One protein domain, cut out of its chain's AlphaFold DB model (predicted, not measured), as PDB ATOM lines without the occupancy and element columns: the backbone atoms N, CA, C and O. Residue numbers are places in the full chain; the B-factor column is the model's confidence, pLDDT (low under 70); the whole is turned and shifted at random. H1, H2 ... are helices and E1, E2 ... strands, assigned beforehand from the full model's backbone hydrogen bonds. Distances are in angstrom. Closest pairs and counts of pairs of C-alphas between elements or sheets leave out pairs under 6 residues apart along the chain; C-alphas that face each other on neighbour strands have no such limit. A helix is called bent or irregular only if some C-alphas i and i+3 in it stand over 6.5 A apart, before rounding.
ATOM      1  N   ILE A  13     -43.367 -39.996  33.699       84.50
ATOM      2  CA  ILE A  13     -42.898 -39.378  34.945       84.50
ATOM      3  C   ILE A  13     -43.064 -37.865  34.815       84.50
ATOM      4  O   ILE A  13     -42.441 -37.243  33.960       84.50
ATOM      5  N   ASP A  14     -43.852 -37.263  35.701       86.88
ATOM      6  CA  ASP A  14     -44.049 -35.815  35.766       86.88
ATOM      7  C   ASP A  14     -43.184 -35.194  36.871       86.88
ATOM      8  O   ASP A  14     -43.324 -35.528  38.052       86.88
ATOM      9  N   LEU A  15     -42.323 -34.238  36.516       89.06
ATOM     10  CA  LEU A  15     -41.542 -33.451  37.471       89.06
ATOM     11  C   LEU A  15     -41.892 -31.972  37.367       89.06
ATOM     12  O   LEU A  15     -41.692 -31.333  36.338       89.06
ATOM     13  N   LEU A  16     -42.345 -31.403  38.480       91.06
ATOM     14  CA  LEU A  16     -42.496 -29.961  38.615       91.06
ATOM     15  C   LEU A  16     -41.139 -29.345  38.983       91.06
ATOM     16  O   LEU A  16     -40.510 -29.778  39.948       91.06
ATOM     17  N   ILE A  17     -40.680 -28.352  38.220       91.88
ATOM     18  CA  ILE A  17     -39.382 -27.693  38.411       91.88
ATOM     19  C   ILE A  17     -39.485 -26.178  38.243       91.88
ATOM     20  O   ILE A  17     -40.314 -25.658  37.499       91.88
ATOM     21  N   GLU A  18     -38.603 -25.442  38.907       91.75
ATOM     22  CA  GLU A  18     -38.466 -24.003  38.682       91.75
ATOM     23  C   GLU A  18     -37.768 -23.717  37.347       91.75
ATOM     24  O   GLU A  18     -36.878 -24.459  36.924       91.75
ATOM     25  N   THR A  19     -38.116 -22.597  36.705       90.31
ATOM     26  CA  THR A  19     -37.520 -22.172  35.425       90.31
ATOM     27  C   THR A  19     -35.994 -22.094  35.483       90.31
ATOM     28  O   THR A  19     -35.318 -22.492  34.538       90.31
ATOM     29  N   SER A  20     -35.437 -21.625  36.603       91.75
ATOM     30  CA  SER A  20     -33.987 -21.525  36.823       91.75
ATOM     31  C   SER A  20     -33.277 -22.880  36.830       91.75
ATOM     32  O   SER A  20     -32.084 -22.946  36.542       91.75
ATOM     33  N   SER A  21     -33.999 -23.958  37.137       92.81
ATOM     34  CA  SER A  21     -33.451 -25.311  37.242       92.81
ATOM     35  C   SER A  21     -33.524 -26.086  35.928       92.81
ATOM     36  O   SER A  21     -32.860 -27.111  35.806       92.81
ATOM     37  N   LEU A  22     -34.258 -25.593  34.922       90.81
ATOM     38  CA  LEU A  22     -34.528 -26.306  33.669       90.81
ATOM     39  C   LEU A  22     -33.266 -26.843  32.988       90.81
ATOM     40  O   LEU A  22     -33.191 -28.024  32.662       90.81
ATOM     41  N   GLU A  23     -32.261 -25.995  32.783       91.31
ATOM     42  CA  GLU A  23     -31.040 -26.399  32.081       91.31
ATOM     43  C   GLU A  23     -30.182 -27.362  32.909       91.31
ATOM     44  O   GLU A  23     -29.534 -28.250  32.356       91.31
ATOM     45  N   ALA A  24     -30.195 -27.229  34.239       93.44
ATOM     46  CA  ALA A  24     -29.521 -28.173  35.126       93.44
ATOM     47  C   ALA A  24     -30.220 -29.540  35.112       93.44
ATOM     48  O   ALA A  24     -29.554 -30.564  34.969       93.44
ATOM     49  N   THR A  25     -31.554 -29.554  35.179       92.50
ATOM     50  CA  THR A  25     -32.362 -30.772  35.084       92.50
ATOM     51  C   THR A  25     -32.179 -31.452  33.733       92.50
ATOM     52  O   THR A  25     -31.932 -32.651  33.710       92.50
ATOM     53  N   LYS A  26     -32.206 -30.704  32.619       91.38
ATOM     54  CA  LYS A  26     -31.952 -31.247  31.273       91.38
ATOM     55  C   LYS A  26     -30.609 -31.958  31.177       91.38
ATOM     56  O   LYS A  26     -30.561 -33.035  30.608       91.38
ATOM     57  N   ARG A  27     -29.537 -31.384  31.734       92.69
ATOM     58  CA  ARG A  27     -28.222 -32.047  31.758       92.69
ATOM     59  C   ARG A  27     -28.248 -33.326  32.592       92.69
ATOM     60  O   ARG A  27     -27.822 -34.363  32.110       92.69
ATOM     61  N   ALA A  28     -28.819 -33.264  33.795       92.75
ATOM     62  CA  ALA A  28     -28.884 -34.420  34.684       92.75
ATOM     63  C   ALA A  28     -29.657 -35.603  34.074       92.75
ATOM     64  O   ALA A  28     -29.297 -36.751  34.302       92.75
ATOM     65  N   VAL A  29     -30.719 -35.340  33.306       92.00
ATOM     66  CA  VAL A  29     -31.513 -36.402  32.664       92.00
ATOM     67  C   VAL A  29     -30.891 -36.884  31.351       92.00
ATOM     68  O   VAL A  29     -31.053 -38.055  31.012       92.00
ATOM     69  N   ASP A  30     -30.136 -36.031  30.651       92.62
ATOM     70  CA  ASP A  30     -29.322 -36.406  29.483       92.62
ATOM     71  C   ASP A  30     -28.267 -37.457  29.890       92.62
ATOM     72  O   ASP A  30     -28.212 -38.528  29.285       92.62
ATOM     73  N   ASP A  31     -27.576 -37.243  31.020       91.00
ATOM     74  CA  ASP A  31     -26.630 -38.206  31.618       91.00
ATOM     75  C   ASP A  31     -27.288 -39.554  31.999       91.00
ATOM     76  O   ASP A  31     -26.621 -40.587  32.076       91.00
ATOM     77  N   LEU A  32     -28.610 -39.565  32.217       89.62
ATOM     78  CA  LEU A  32     -29.416 -40.765  32.497       89.62
ATOM     79  C   LEU A  32     -30.003 -41.414  31.228       89.62
ATOM     80  O   LEU A  32     -30.751 -42.395  31.321       89.62
ATOM     81  N   GLY A  33     -29.685 -40.877  30.048       91.25
ATOM     82  CA  GLY A  33     -30.093 -41.399  28.742       91.25
ATOM     83  C   GLY A  33     -31.342 -40.753  28.136       91.25
ATOM     84  O   GLY A  33     -31.743 -41.150  27.040       91.25
ATOM     85  N   PHE A  34     -31.954 -39.754  28.788       90.19
ATOM     86  CA  PHE A  34     -33.089 -38.997  28.237       90.19
ATOM     87  C   PHE A  34     -32.614 -37.975  27.200       90.19
ATOM     88  O   PHE A  34     -32.439 -36.790  27.482       90.19
ATOM     89  N   THR A  35     -32.394 -38.453  25.979       88.19
ATOM     90  CA  THR A  35     -31.756 -37.689  24.895       88.19
ATOM     91  C   THR A  35     -32.731 -37.230  23.812       88.19
ATOM     92  O   THR A  35     -32.446 -36.265  23.097       88.19
ATOM     93  N   VAL A  36     -33.902 -37.864  23.696       79.06
ATOM     94  CA  VAL A  36     -34.919 -37.498  22.702       79.06
ATOM     95  C   VAL A  36     -35.696 -36.294  23.224       79.06
ATOM     96  O   VAL A  36     -36.403 -36.387  24.222       79.06
ATOM     97  N   LYS A  37     -35.543 -35.142  22.565       81.38
ATOM     98  CA  LYS A  37     -36.121 -33.860  22.999       81.38
ATOM     99  C   LYS A  37     -37.330 -33.518  22.136       81.38
ATOM    100  O   LYS A  37     -37.209 -33.433  20.914       81.38
ATOM    101  N   ALA A  38     -38.480 -33.289  22.764       80.81
ATOM    102  CA  ALA A  38     -39.645 -32.728  22.086       80.81
ATOM    103  C   ALA A  38     -39.607 -31.192  22.118       80.81
ATOM    104  O   ALA A  38     -38.962 -30.581  22.977       80.81
ATOM    105  N   ALA A  39     -40.323 -30.556  21.189       80.12
ATOM    106  CA  ALA A  39     -40.546 -29.117  21.258       80.12
ATOM    107  C   ALA A  39     -41.307 -28.765  22.555       80.12
ATOM    108  O   ALA A  39     -42.210 -29.515  22.938       80.12
ATOM    109  N   PRO A  40     -40.969 -27.651  23.235       79.75
ATOM    110  CA  PRO A  40     -41.712 -27.201  24.405       79.75
ATOM    111  C   PRO A  40     -43.189 -27.009  24.071       79.75
ATOM    112  O   PRO A  40     -43.529 -26.468  23.017       79.75
ATOM    113  N   MET A  41     -44.059 -27.440  24.977       84.62
ATOM    114  CA  MET A  41     -45.504 -27.305  24.830       84.62
ATOM    115  C   MET A  41     -46.043 -26.306  25.848       84.62
ATOM    116  O   MET A  41     -45.640 -26.314  27.011       84.62
ATOM    117  N   GLU A  42     -46.994 -25.482  25.419       81.75
ATOM    118  CA  GLU A  42     -47.704 -24.545  26.285       81.75
ATOM    119  C   GLU A  42     -49.175 -24.945  26.415       81.75
ATOM    120  O   GLU A  42     -49.860 -25.196  25.423       81.75
ATOM    121  N   PHE A  43     -49.685 -24.964  27.646       76.06
ATOM    122  CA  PHE A  43     -51.090 -25.242  27.943       76.06
ATOM    123  C   PHE A  43     -51.752 -24.065  28.665       76.06
ATOM    124  O   PHE A  43     -51.102 -23.266  29.343       76.06
ATOM    125  N   HIS A  44     -53.082 -23.972  28.537       72.06
ATOM    126  CA  HIS A  44     -53.912 -22.954  29.199       72.06
ATOM    127  C   HIS A  44     -53.492 -21.497  28.903       72.06
ATOM    128  O   HIS A  44     -53.638 -20.623  29.757       72.06
ATOM    129  N   GLY A  45     -52.983 -21.234  27.693       73.94
ATOM    130  CA  GLY A  45     -52.531 -19.902  27.270       73.94
ATOM    131  C   GLY A  45     -51.236 -19.465  27.960       73.94
ATOM    132  O   GLY A  45     -51.200 -18.386  28.542       73.94
ATOM    133  N   GLY A  46     -50.214 -20.331  27.969       75.62
ATOM    134  CA  GLY A  46     -48.910 -20.055  28.593       75.62
ATOM    135  C   GLY A  46     -48.895 -20.195  30.121       75.62
ATOM    136  O   GLY A  46     -47.942 -19.813  30.791       75.62
ATOM    137  N   LYS A  47     -49.963 -20.736  30.721       76.62
ATOM    138  CA  LYS A  47     -50.023 -20.949  32.178       76.62
ATOM    139  C   LYS A  47     -49.279 -22.200  32.621       76.62
ATOM    140  O   LYS A  47     -49.012 -22.344  33.808       76.62
ATOM    141  N   MET A  48     -48.963 -23.106  31.705       78.81
ATOM    142  CA  MET A  48     -48.144 -24.284  31.972       78.81
ATOM    143  C   MET A  48     -47.193 -24.486  30.803       78.81
ATOM    144  O   MET A  48     -47.651 -24.526  29.661       78.81
ATOM    145  N   HIS A  49     -45.901 -24.620  31.091       88.62
ATOM    146  CA  HIS A  49     -44.885 -24.948  30.093       88.62
ATOM    147  C   HIS A  49     -44.332 -26.334  30.397       88.62
ATOM    148  O   HIS A  49     -44.005 -26.622  31.549       88.62
ATOM    149  N   ILE A  50     -44.248 -27.179  29.376       89.94
ATOM    150  CA  ILE A  50     -43.809 -28.568  29.503       89.94
ATOM    151  C   ILE A  50     -42.630 -28.791  28.565       89.94
ATOM    152  O   ILE A  50     -42.727 -28.545  27.360       89.94
ATOM    153  N   HIS A  51     -41.525 -29.278  29.122       90.69
ATOM    154  CA  HIS A  51     -40.402 -29.802  28.356       90.69
ATOM    155  C   HIS A  51     -40.387 -31.318  28.485       90.69
ATOM    156  O   HIS A  51     -40.068 -31.848  29.543       90.69
ATOM    157  N   CYS A  52     -40.725 -31.996  27.396       89.94
ATOM    158  CA  CYS A  52     -40.750 -33.448  27.348       89.94
ATOM    159  C   CYS A  52     -39.407 -33.975  26.826       89.94
ATOM    160  O   CYS A  52     -38.910 -33.531  25.777       89.94
ATOM    161  N   VAL A  53     -38.817 -34.905  27.573       91.31
ATOM    162  CA  VAL A  53     -37.644 -35.680  27.158       91.31
ATOM    163  C   VAL A  53     -37.936 -37.166  27.303       91.31
ATOM    164  O   VAL A  53     -38.653 -37.576  28.213       91.31
ATOM    165  N   SER A  54     -37.386 -37.995  26.424       91.00
ATOM    166  CA  SER A  54     -37.591 -39.440  26.485       91.00
ATOM    167  C   SER A  54     -36.307 -40.236  26.279       91.00
ATOM    168  O   SER A  54     -35.318 -39.750  25.717       91.00
ATOM    169  N   LYS A  55     -36.329 -41.473  26.778       90.12
ATOM    170  CA  LYS A  55     -35.305 -42.491  26.539       90.12
ATOM    171  C   LYS A  55     -35.953 -43.804  26.124       90.12
ATOM    172  O   LYS A  55     -37.102 -44.070  26.467       90.12
ATOM    173  N   ILE A  56     -35.196 -44.631  25.418       88.50
ATOM    174  CA  ILE A  56     -35.590 -46.004  25.098       88.50
ATOM    175  C   ILE A  56     -34.896 -46.917  26.105       88.50
ATOM    176  O   ILE A  56     -33.671 -46.865  26.229       88.50
ATOM    177  N   GLU A  57     -35.661 -47.718  26.839       84.88
ATOM    178  CA  GLU A  57     -35.107 -48.600  27.858       84.88
ATOM    179  C   GLU A  57     -34.384 -49.789  27.200       84.88
ATOM    180  O   GLU A  57     -34.985 -50.537  26.412       84.88
ATOM    181  N   PRO A  58     -33.086 -49.984  27.492       78.25
ATOM    182  CA  PRO A  58     -32.338 -51.099  26.942       78.25
ATOM    183  C   PRO A  58     -32.872 -52.416  27.515       78.25
ATOM    184  O   PRO A  58     -32.901 -52.628  28.721       78.25
ATOM    185  N   GLY A  59     -33.283 -53.327  26.634       83.62
ATOM    186  CA  GLY A  59     -33.759 -54.666  26.996       83.62
ATOM    187  C   GLY A  59     -35.238 -54.894  26.702       83.62
ATOM    188  O   GLY A  59     -35.587 -55.973  26.232       83.62
ATOM    189  N   THR A  60     -36.090 -53.883  26.889       84.12
ATOM    190  CA  THR A  60     -37.515 -53.956  26.511       84.12
ATOM    191  C   THR A  60     -37.809 -53.210  25.213       84.12
ATOM    192  O   THR A  60     -38.714 -53.598  24.477       84.12
ATOM    193  N   GLY A  61     -37.037 -52.159  24.901       82.69
ATOM    194  CA  GLY A  61     -37.327 -51.255  23.785       82.69
ATOM    195  C   GLY A  61     -38.489 -50.295  24.070       82.69
ATOM    196  O   GLY A  61     -38.935 -49.586  23.169       82.69
ATOM    197  N   GLU A  62     -38.986 -50.263  25.307       84.25
ATOM    198  CA  GLU A  62     -40.056 -49.358  25.717       84.25
ATOM    199  C   GLU A  62     -39.555 -47.916  25.791       84.25
ATOM    200  O   GLU A  62     -38.409 -47.645  26.148       84.25
ATOM    201  N   THR A  63     -40.429 -46.969  25.450       85.88
ATOM    202  CA  THR A  63     -40.123 -45.542  25.571       85.88
ATOM    203  C   THR A  63     -40.571 -45.038  26.934       85.88
ATOM    204  O   THR A  63     -41.758 -45.080  27.254       85.88
ATOM    205  N   LEU A  64     -39.619 -44.523  27.708       87.12
ATOM    206  CA  LEU A  64     -39.872 -43.818  28.957       87.12
ATOM    207  C   LEU A  64     -39.892 -42.319  28.694       87.12
ATOM    208  O   LEU A  64     -38.985 -41.783  28.053       87.12
ATOM    209  N   ILE A  65     -40.928 -41.657  29.196       88.88
ATOM    210  CA  ILE A  65     -41.185 -40.237  28.975       88.88
ATOM    211  C   ILE A  65     -41.071 -39.508  30.311       88.88
ATOM    212  O   ILE A  65     -41.572 -39.967  31.337       88.88
ATOM    213  N   LEU A  66     -40.383 -38.372  30.283       90.62
ATOM    214  CA  LEU A  66     -40.198 -37.484  31.415       90.62
ATOM    215  C   LEU A  66     -40.672 -36.080  31.037       90.62
ATOM    216  O   LEU A  66     -40.068 -35.410  30.192       90.62
ATOM    217  N   ASP A  67     -41.723 -35.633  31.711       90.75
ATOM    218  CA  ASP A  67     -42.326 -34.324  31.522       90.75
ATOM    219  C   ASP A  67     -41.830 -33.357  32.600       90.75
ATOM    220  O   ASP A  67     -42.104 -33.496  33.793       90.75
ATOM    221  N   LEU A  68     -41.072 -32.346  32.175       91.38
ATOM    222  CA  LEU A  68     -40.591 -31.271  33.037       91.38
ATOM    223  C   LEU A  68     -41.577 -30.101  32.975       91.38
ATOM    224  O   LEU A  68     -41.556 -29.294  32.039       91.38
ATOM    225  N   LEU A  69     -42.442 -30.015  33.979       91.88
ATOM    226  CA  LEU A  69     -43.428 -28.952  34.135       91.88
ATOM    227  C   LEU A  69     -42.771 -27.742  34.803       91.88
ATOM    228  O   LEU A  69     -42.256 -27.835  35.916       91.88
ATOM    229  N   ILE A  70     -42.811 -26.587  34.148       92.56
ATOM    230  CA  ILE A  70     -42.267 -25.350  34.708       92.56
ATOM    231  C   ILE A  70     -43.265 -24.734  35.681       92.56
ATOM    232  O   ILE A  70     -44.413 -24.470  35.314       92.56
ATOM    233  N   VAL A  71     -42.810 -24.440  36.900       89.06
ATOM    234  CA  VAL A  71     -43.582 -23.685  37.891       89.06
ATOM    235  C   VAL A  71     -43.887 -22.295  37.345       89.06
ATOM    236  O   VAL A  71     -43.008 -21.450  37.184       89.06
ATOM    237  N   THR A  72     -45.167 -22.043  37.103       88.44
ATOM    238  CA  THR A  72     -45.709 -20.721  36.785       88.44
ATOM    239  C   THR A  72     -46.491 -20.178  37.984       88.44
ATOM    240  O   THR A  72     -46.839 -20.939  38.895       88.44
ATOM    241  N   PRO A  73     -46.866 -18.885  37.987       88.81
ATOM    242  CA  PRO A  73     -47.748 -18.343  39.019       88.81
ATOM    243  C   PRO A  73     -49.063 -19.122  39.185       88.81
ATOM    244  O   PRO A  73     -49.586 -19.194  40.289       88.81
ATOM    245  N   ALA A  74     -49.577 -19.745  38.116       85.75
ATOM    246  CA  ALA A  74     -50.840 -20.483  38.142       85.75
ATOM    247  C   ALA A  74     -50.770 -21.810  38.919       85.75
ATOM    248  O   ALA A  74     -51.803 -22.306  39.361       85.75
ATOM    249  N   ILE A  75     -49.574 -22.386  39.076       84.94
ATOM    250  CA  ILE A  75     -49.354 -23.674  39.759       84.94
ATOM    251  C   ILE A  75     -48.404 -23.551  40.958       84.94
ATOM    252  O   ILE A  75     -47.981 -24.557  41.530       84.94
ATOM    253  N   LYS A  76     -48.096 -22.315  41.367       88.00
ATOM    254  CA  LYS A  76     -47.215 -22.026  42.500       88.00
ATOM    255  C   LYS A  76     -47.743 -22.620  43.804       88.00
ATOM    256  O   LYS A  76     -46.969 -23.197  44.555       88.00
ATOM    257  N   ASP A  77     -49.051 -22.576  44.040       87.94
ATOM    258  CA  ASP A  77     -49.643 -23.141  45.260       87.94
ATOM    259  C   ASP A  77     -49.406 -24.654  45.375       87.94
ATOM    260  O   ASP A  77     -49.135 -25.168  46.462       87.94
ATOM    261  N   ALA A  78     -49.454 -25.378  44.251       85.69
ATOM    262  CA  ALA A  78     -49.122 -26.799  44.225       85.69
ATOM    263  C   ALA A  78     -47.641 -27.007  44.571       85.69
ATOM    264  O   ALA A  78     -47.326 -27.832  45.425       85.69
ATOM    265  N   TRP A  79     -46.743 -26.214  43.973       88.81
ATOM    266  CA  TRP A  79     -45.313 -26.247  44.287       88.81
ATOM    267  C   TRP A  79     -45.047 -26.007  45.775       88.81
ATOM    268  O   TRP A  79     -44.351 -26.803  46.402       88.81
ATOM    269  N   GLU A  80     -45.612 -24.958  46.369       89.50
ATOM    270  CA  GLU A  80     -45.367 -24.610  47.777       89.50
ATOM    271  C   GLU A  80     -45.969 -25.626  48.758       89.50
ATOM    272  O   GLU A  80     -45.415 -25.861  49.828       89.50
ATOM    273  N   SER A  81     -47.069 -26.285  48.386       87.06
ATOM    274  CA  SER A  81     -47.713 -27.318  49.214       87.06
ATOM    275  C   SER A  81     -47.120 -28.725  49.044       87.06
ATOM    276  O   SER A  81     -47.638 -29.686  49.623       87.06
ATOM    277  N   ARG A  82     -46.024 -28.867  48.280       86.94
ATOM    278  CA  ARG A  82     -45.348 -30.154  48.062       86.94
ATOM    279  C   ARG A  82     -44.864 -30.766  49.374       86.94
ATOM    280  O   ARG A  82     -44.339 -30.078  50.249       86.94
ATOM    281  N   LYS A  83     -44.988 -32.085  49.492       80.88
ATOM    282  CA  LYS A  83     -44.561 -32.831  50.676       80.88
ATOM    283  C   LYS A  83     -43.353 -33.683  50.347       80.88
ATOM    284  O   LYS A  83     -43.263 -34.282  49.281       80.88
ATOM    285  N   LYS A  84     -42.419 -33.764  51.286       77.00
ATOM    286  CA  LYS A  84     -41.347 -34.754  51.201       77.00
ATOM    287  C   LYS A  84     -41.943 -36.112  51.522       77.00
ATOM    288  O   LYS A  84     -42.639 -36.231  52.529       77.00
ATOM    289  N   VAL A  85     -41.699 -37.096  50.672       73.62
ATOM    290  CA  VAL A  85     -42.046 -38.483  50.966       73.62
ATOM    291  C   VAL A  85     -40.766 -39.299  50.974       73.62
ATOM    292  O   VAL A  85     -39.853 -39.068  50.182       73.62
ATOM    293  N   GLU A  86     -40.674 -40.235  51.907       57.88
ATOM    294  CA  GLU A  86     -39.609 -41.224  51.872       57.88
ATOM    295  C   GLU A  86     -40.022 -42.292  50.864       57.88
ATOM    296  O   GLU A  86     -41.048 -42.956  51.024       57.88
ATOM    297  N   TRP A  87     -39.255 -42.416  49.787       55.69
ATOM    298  CA  TRP A  87     -39.405 -43.515  48.849       55.69
ATOM    299  C   TRP A  87     -38.291 -44.518  49.095       55.69
ATOM    300  O   TRP A  87     -37.186 -44.123  49.468       55.69
ATOM    301  N   ALA A  88     -38.574 -45.800  48.855       51.16
ATOM    302  CA  ALA A  88     -37.792 -46.957  49.302       51.16
ATOM    303  C   ALA A  88     -36.293 -46.946  48.937       51.16
ATOM    304  O   ALA A  88     -35.558 -47.793  49.434       51.16
ATOM    305  N   TRP A  89     -35.832 -45.991  48.116       43.22
ATOM    306  CA  TRP A  89     -34.422 -45.824  47.779       43.22
ATOM    307  C   TRP A  89     -33.866 -44.377  47.792       43.22
ATOM    308  O   TRP A  89     -32.650 -44.272  47.713       43.22
ATOM    309  N   THR A  90     -34.652 -43.282  47.943       42.12
ATOM    310  CA  THR A  90     -34.166 -41.890  48.243       42.12
ATOM    311  C   THR A  90     -35.290 -40.898  48.675       42.12
ATOM    312  O   THR A  90     -36.468 -41.110  48.395       42.12
ATOM    313  N   ASN A  91     -34.919 -39.775  49.329       40.41
ATOM    314  CA  ASN A  91     -35.794 -38.683  49.822       40.41
ATOM    315  C   ASN A  91     -36.252 -37.685  48.724       40.41
ATOM    316  O   ASN A  91     -35.702 -36.580  48.630       40.41
ATOM    317  N   GLN A  92     -37.273 -38.007  47.922       54.34
ATOM    318  CA  GLN A  92     -37.858 -37.071  46.938       54.34
ATOM    319  C   GLN A  92     -39.185 -36.437  47.396       54.34
ATOM    320  O   GLN A  92     -39.931 -36.971  48.210       54.34
ATOM    321  N   CYS A  93     -39.472 -35.228  46.904       48.94
ATOM    322  CA  CYS A  93     -40.691 -34.490  47.241       48.94
ATOM    323  C   CYS A  93     -41.809 -34.818  46.245       48.94
ATOM    324  O   CYS A  93     -41.645 -34.556  45.057       48.94
ATOM    325  N   CYS A  94     -42.947 -35.318  46.721       51.59
ATOM    326  CA  CYS A  94     -44.145 -35.532  45.912       51.59
ATOM    327  C   CYS A  94     -45.181 -34.421  46.155       51.59
ATOM    328  O   CYS A  94     -45.350 -33.909  47.266       51.59
ATOM    329  N   LEU A  95     -45.908 -34.050  45.105       42.31
ATOM    330  CA  LEU A  95     -47.028 -33.111  45.179       42.31
ATOM    331  C   LEU A  95     -48.284 -33.884  45.588       42.31
ATOM    332  O   LEU A  95     -48.739 -34.749  44.847       42.31
TER     333      LEU A  95
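AT A GLANCE: This is residues 13 to 95 of the 113 residues of an uncharacterized protein of Deltaproteobacteria bacterium HGW-Deltaproteobacteria-21 (UniProt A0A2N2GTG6). A twisted four-strand sheet has helix H1 lying over one face, while a separate two-strand hairpin, E5 and E6, stands off beyond the sheet's E1 edge, joined to it through the short helix H2. H1 runs along the strands; H2 only grazes the sheet near one end of E1. The printed part has 83 residues, with two named helices and six named strands in the order E1 H1 E2 E3 E4 H2 E5 E6, and its class is mixed, helices and strands. The large sheet runs E1 E4 E3 E2 and is mixed; the small one is antiparallel. The whole is only just compact, close to loose, with a radius of gyration of the C-alphas of 13.8 A and spans of 40 by 33 by 20 A.

HOW THE PARTS SIT: Begin at inner strands E3, residues 48 to 56, and E4, residues 63 to 70, an antiparallel hairpin where N 53 and O 66 are 2.9 A apart. Beside E3 find edge strand E2, residues 41 to 43, antiparallel, with N 41 and O 50 at 2.9 A; E2, E3 and E4 form a meander, each strand the antiparallel neighbour of the one before. Beside E4 find the other edge strand, E1, residues 13 to 17, parallel to it, with N 15 and O 67 at 2.8 A. H1, residues 19 to 30, is on the sheet at a height of 9.0 A, over E4 and, only just, E1, on which 3 of its C-alphas fall; on the local plane it stands at 6 degrees to E4. The closest C-alphas of H1 and E4 are those of Thr 19 and Ile 70, 5.8 A. E1, H1 and E2 make a split strand-helix-strand unit, a helix between two strands of one sheet that are not neighbours, with E4 and E3 between them in the sheet, and its crossover is right-handed. H2, residues 73 to 80, only grazes the sheet with its residues 73 to 79; its closest C-alphas with E1 are those of Leu 16 and Trp 79, 7.3 A. Of the O i to N i+4 pairs, 6 of 8 in H1 and 2 of 4 in H2 are within hydrogen-bond range. E5, residues 83 to 87, and E6, residues 90 to 94, form an antiparallel hairpin, with N 85 and O 92 at 3.0 A; both are apart from E1.

IN THESE COORDINATES: Find C-alpha 48 at (-48.144, -24.284, 31.972); from there E3 runs 26.0 A, and E4 returns over 22.3 A. E1 starts at C-alpha 13, (-42.898, -39.378, 34.945), and covers 12.7 A; E2 covers 6.7 A. H1 spans 17.5 A and H2 11.0 A; both are irregular, C-alphas 20 and 23 being 7.4 A apart and C-alphas 74 and 77 7.7 A. E5 covers 12.0 A, and E6 covers 12.1 A, ending at C-alpha 94, (-44.145, -35.532, 45.912).

THE WHOLE: The C-alphas farthest apart are those of Gly 59 and Pro 73, 40.7 A. The printed part has no cut and no long link. The mean pLDDT of the printed part is 82.1, with residues 86 to 95 under 70.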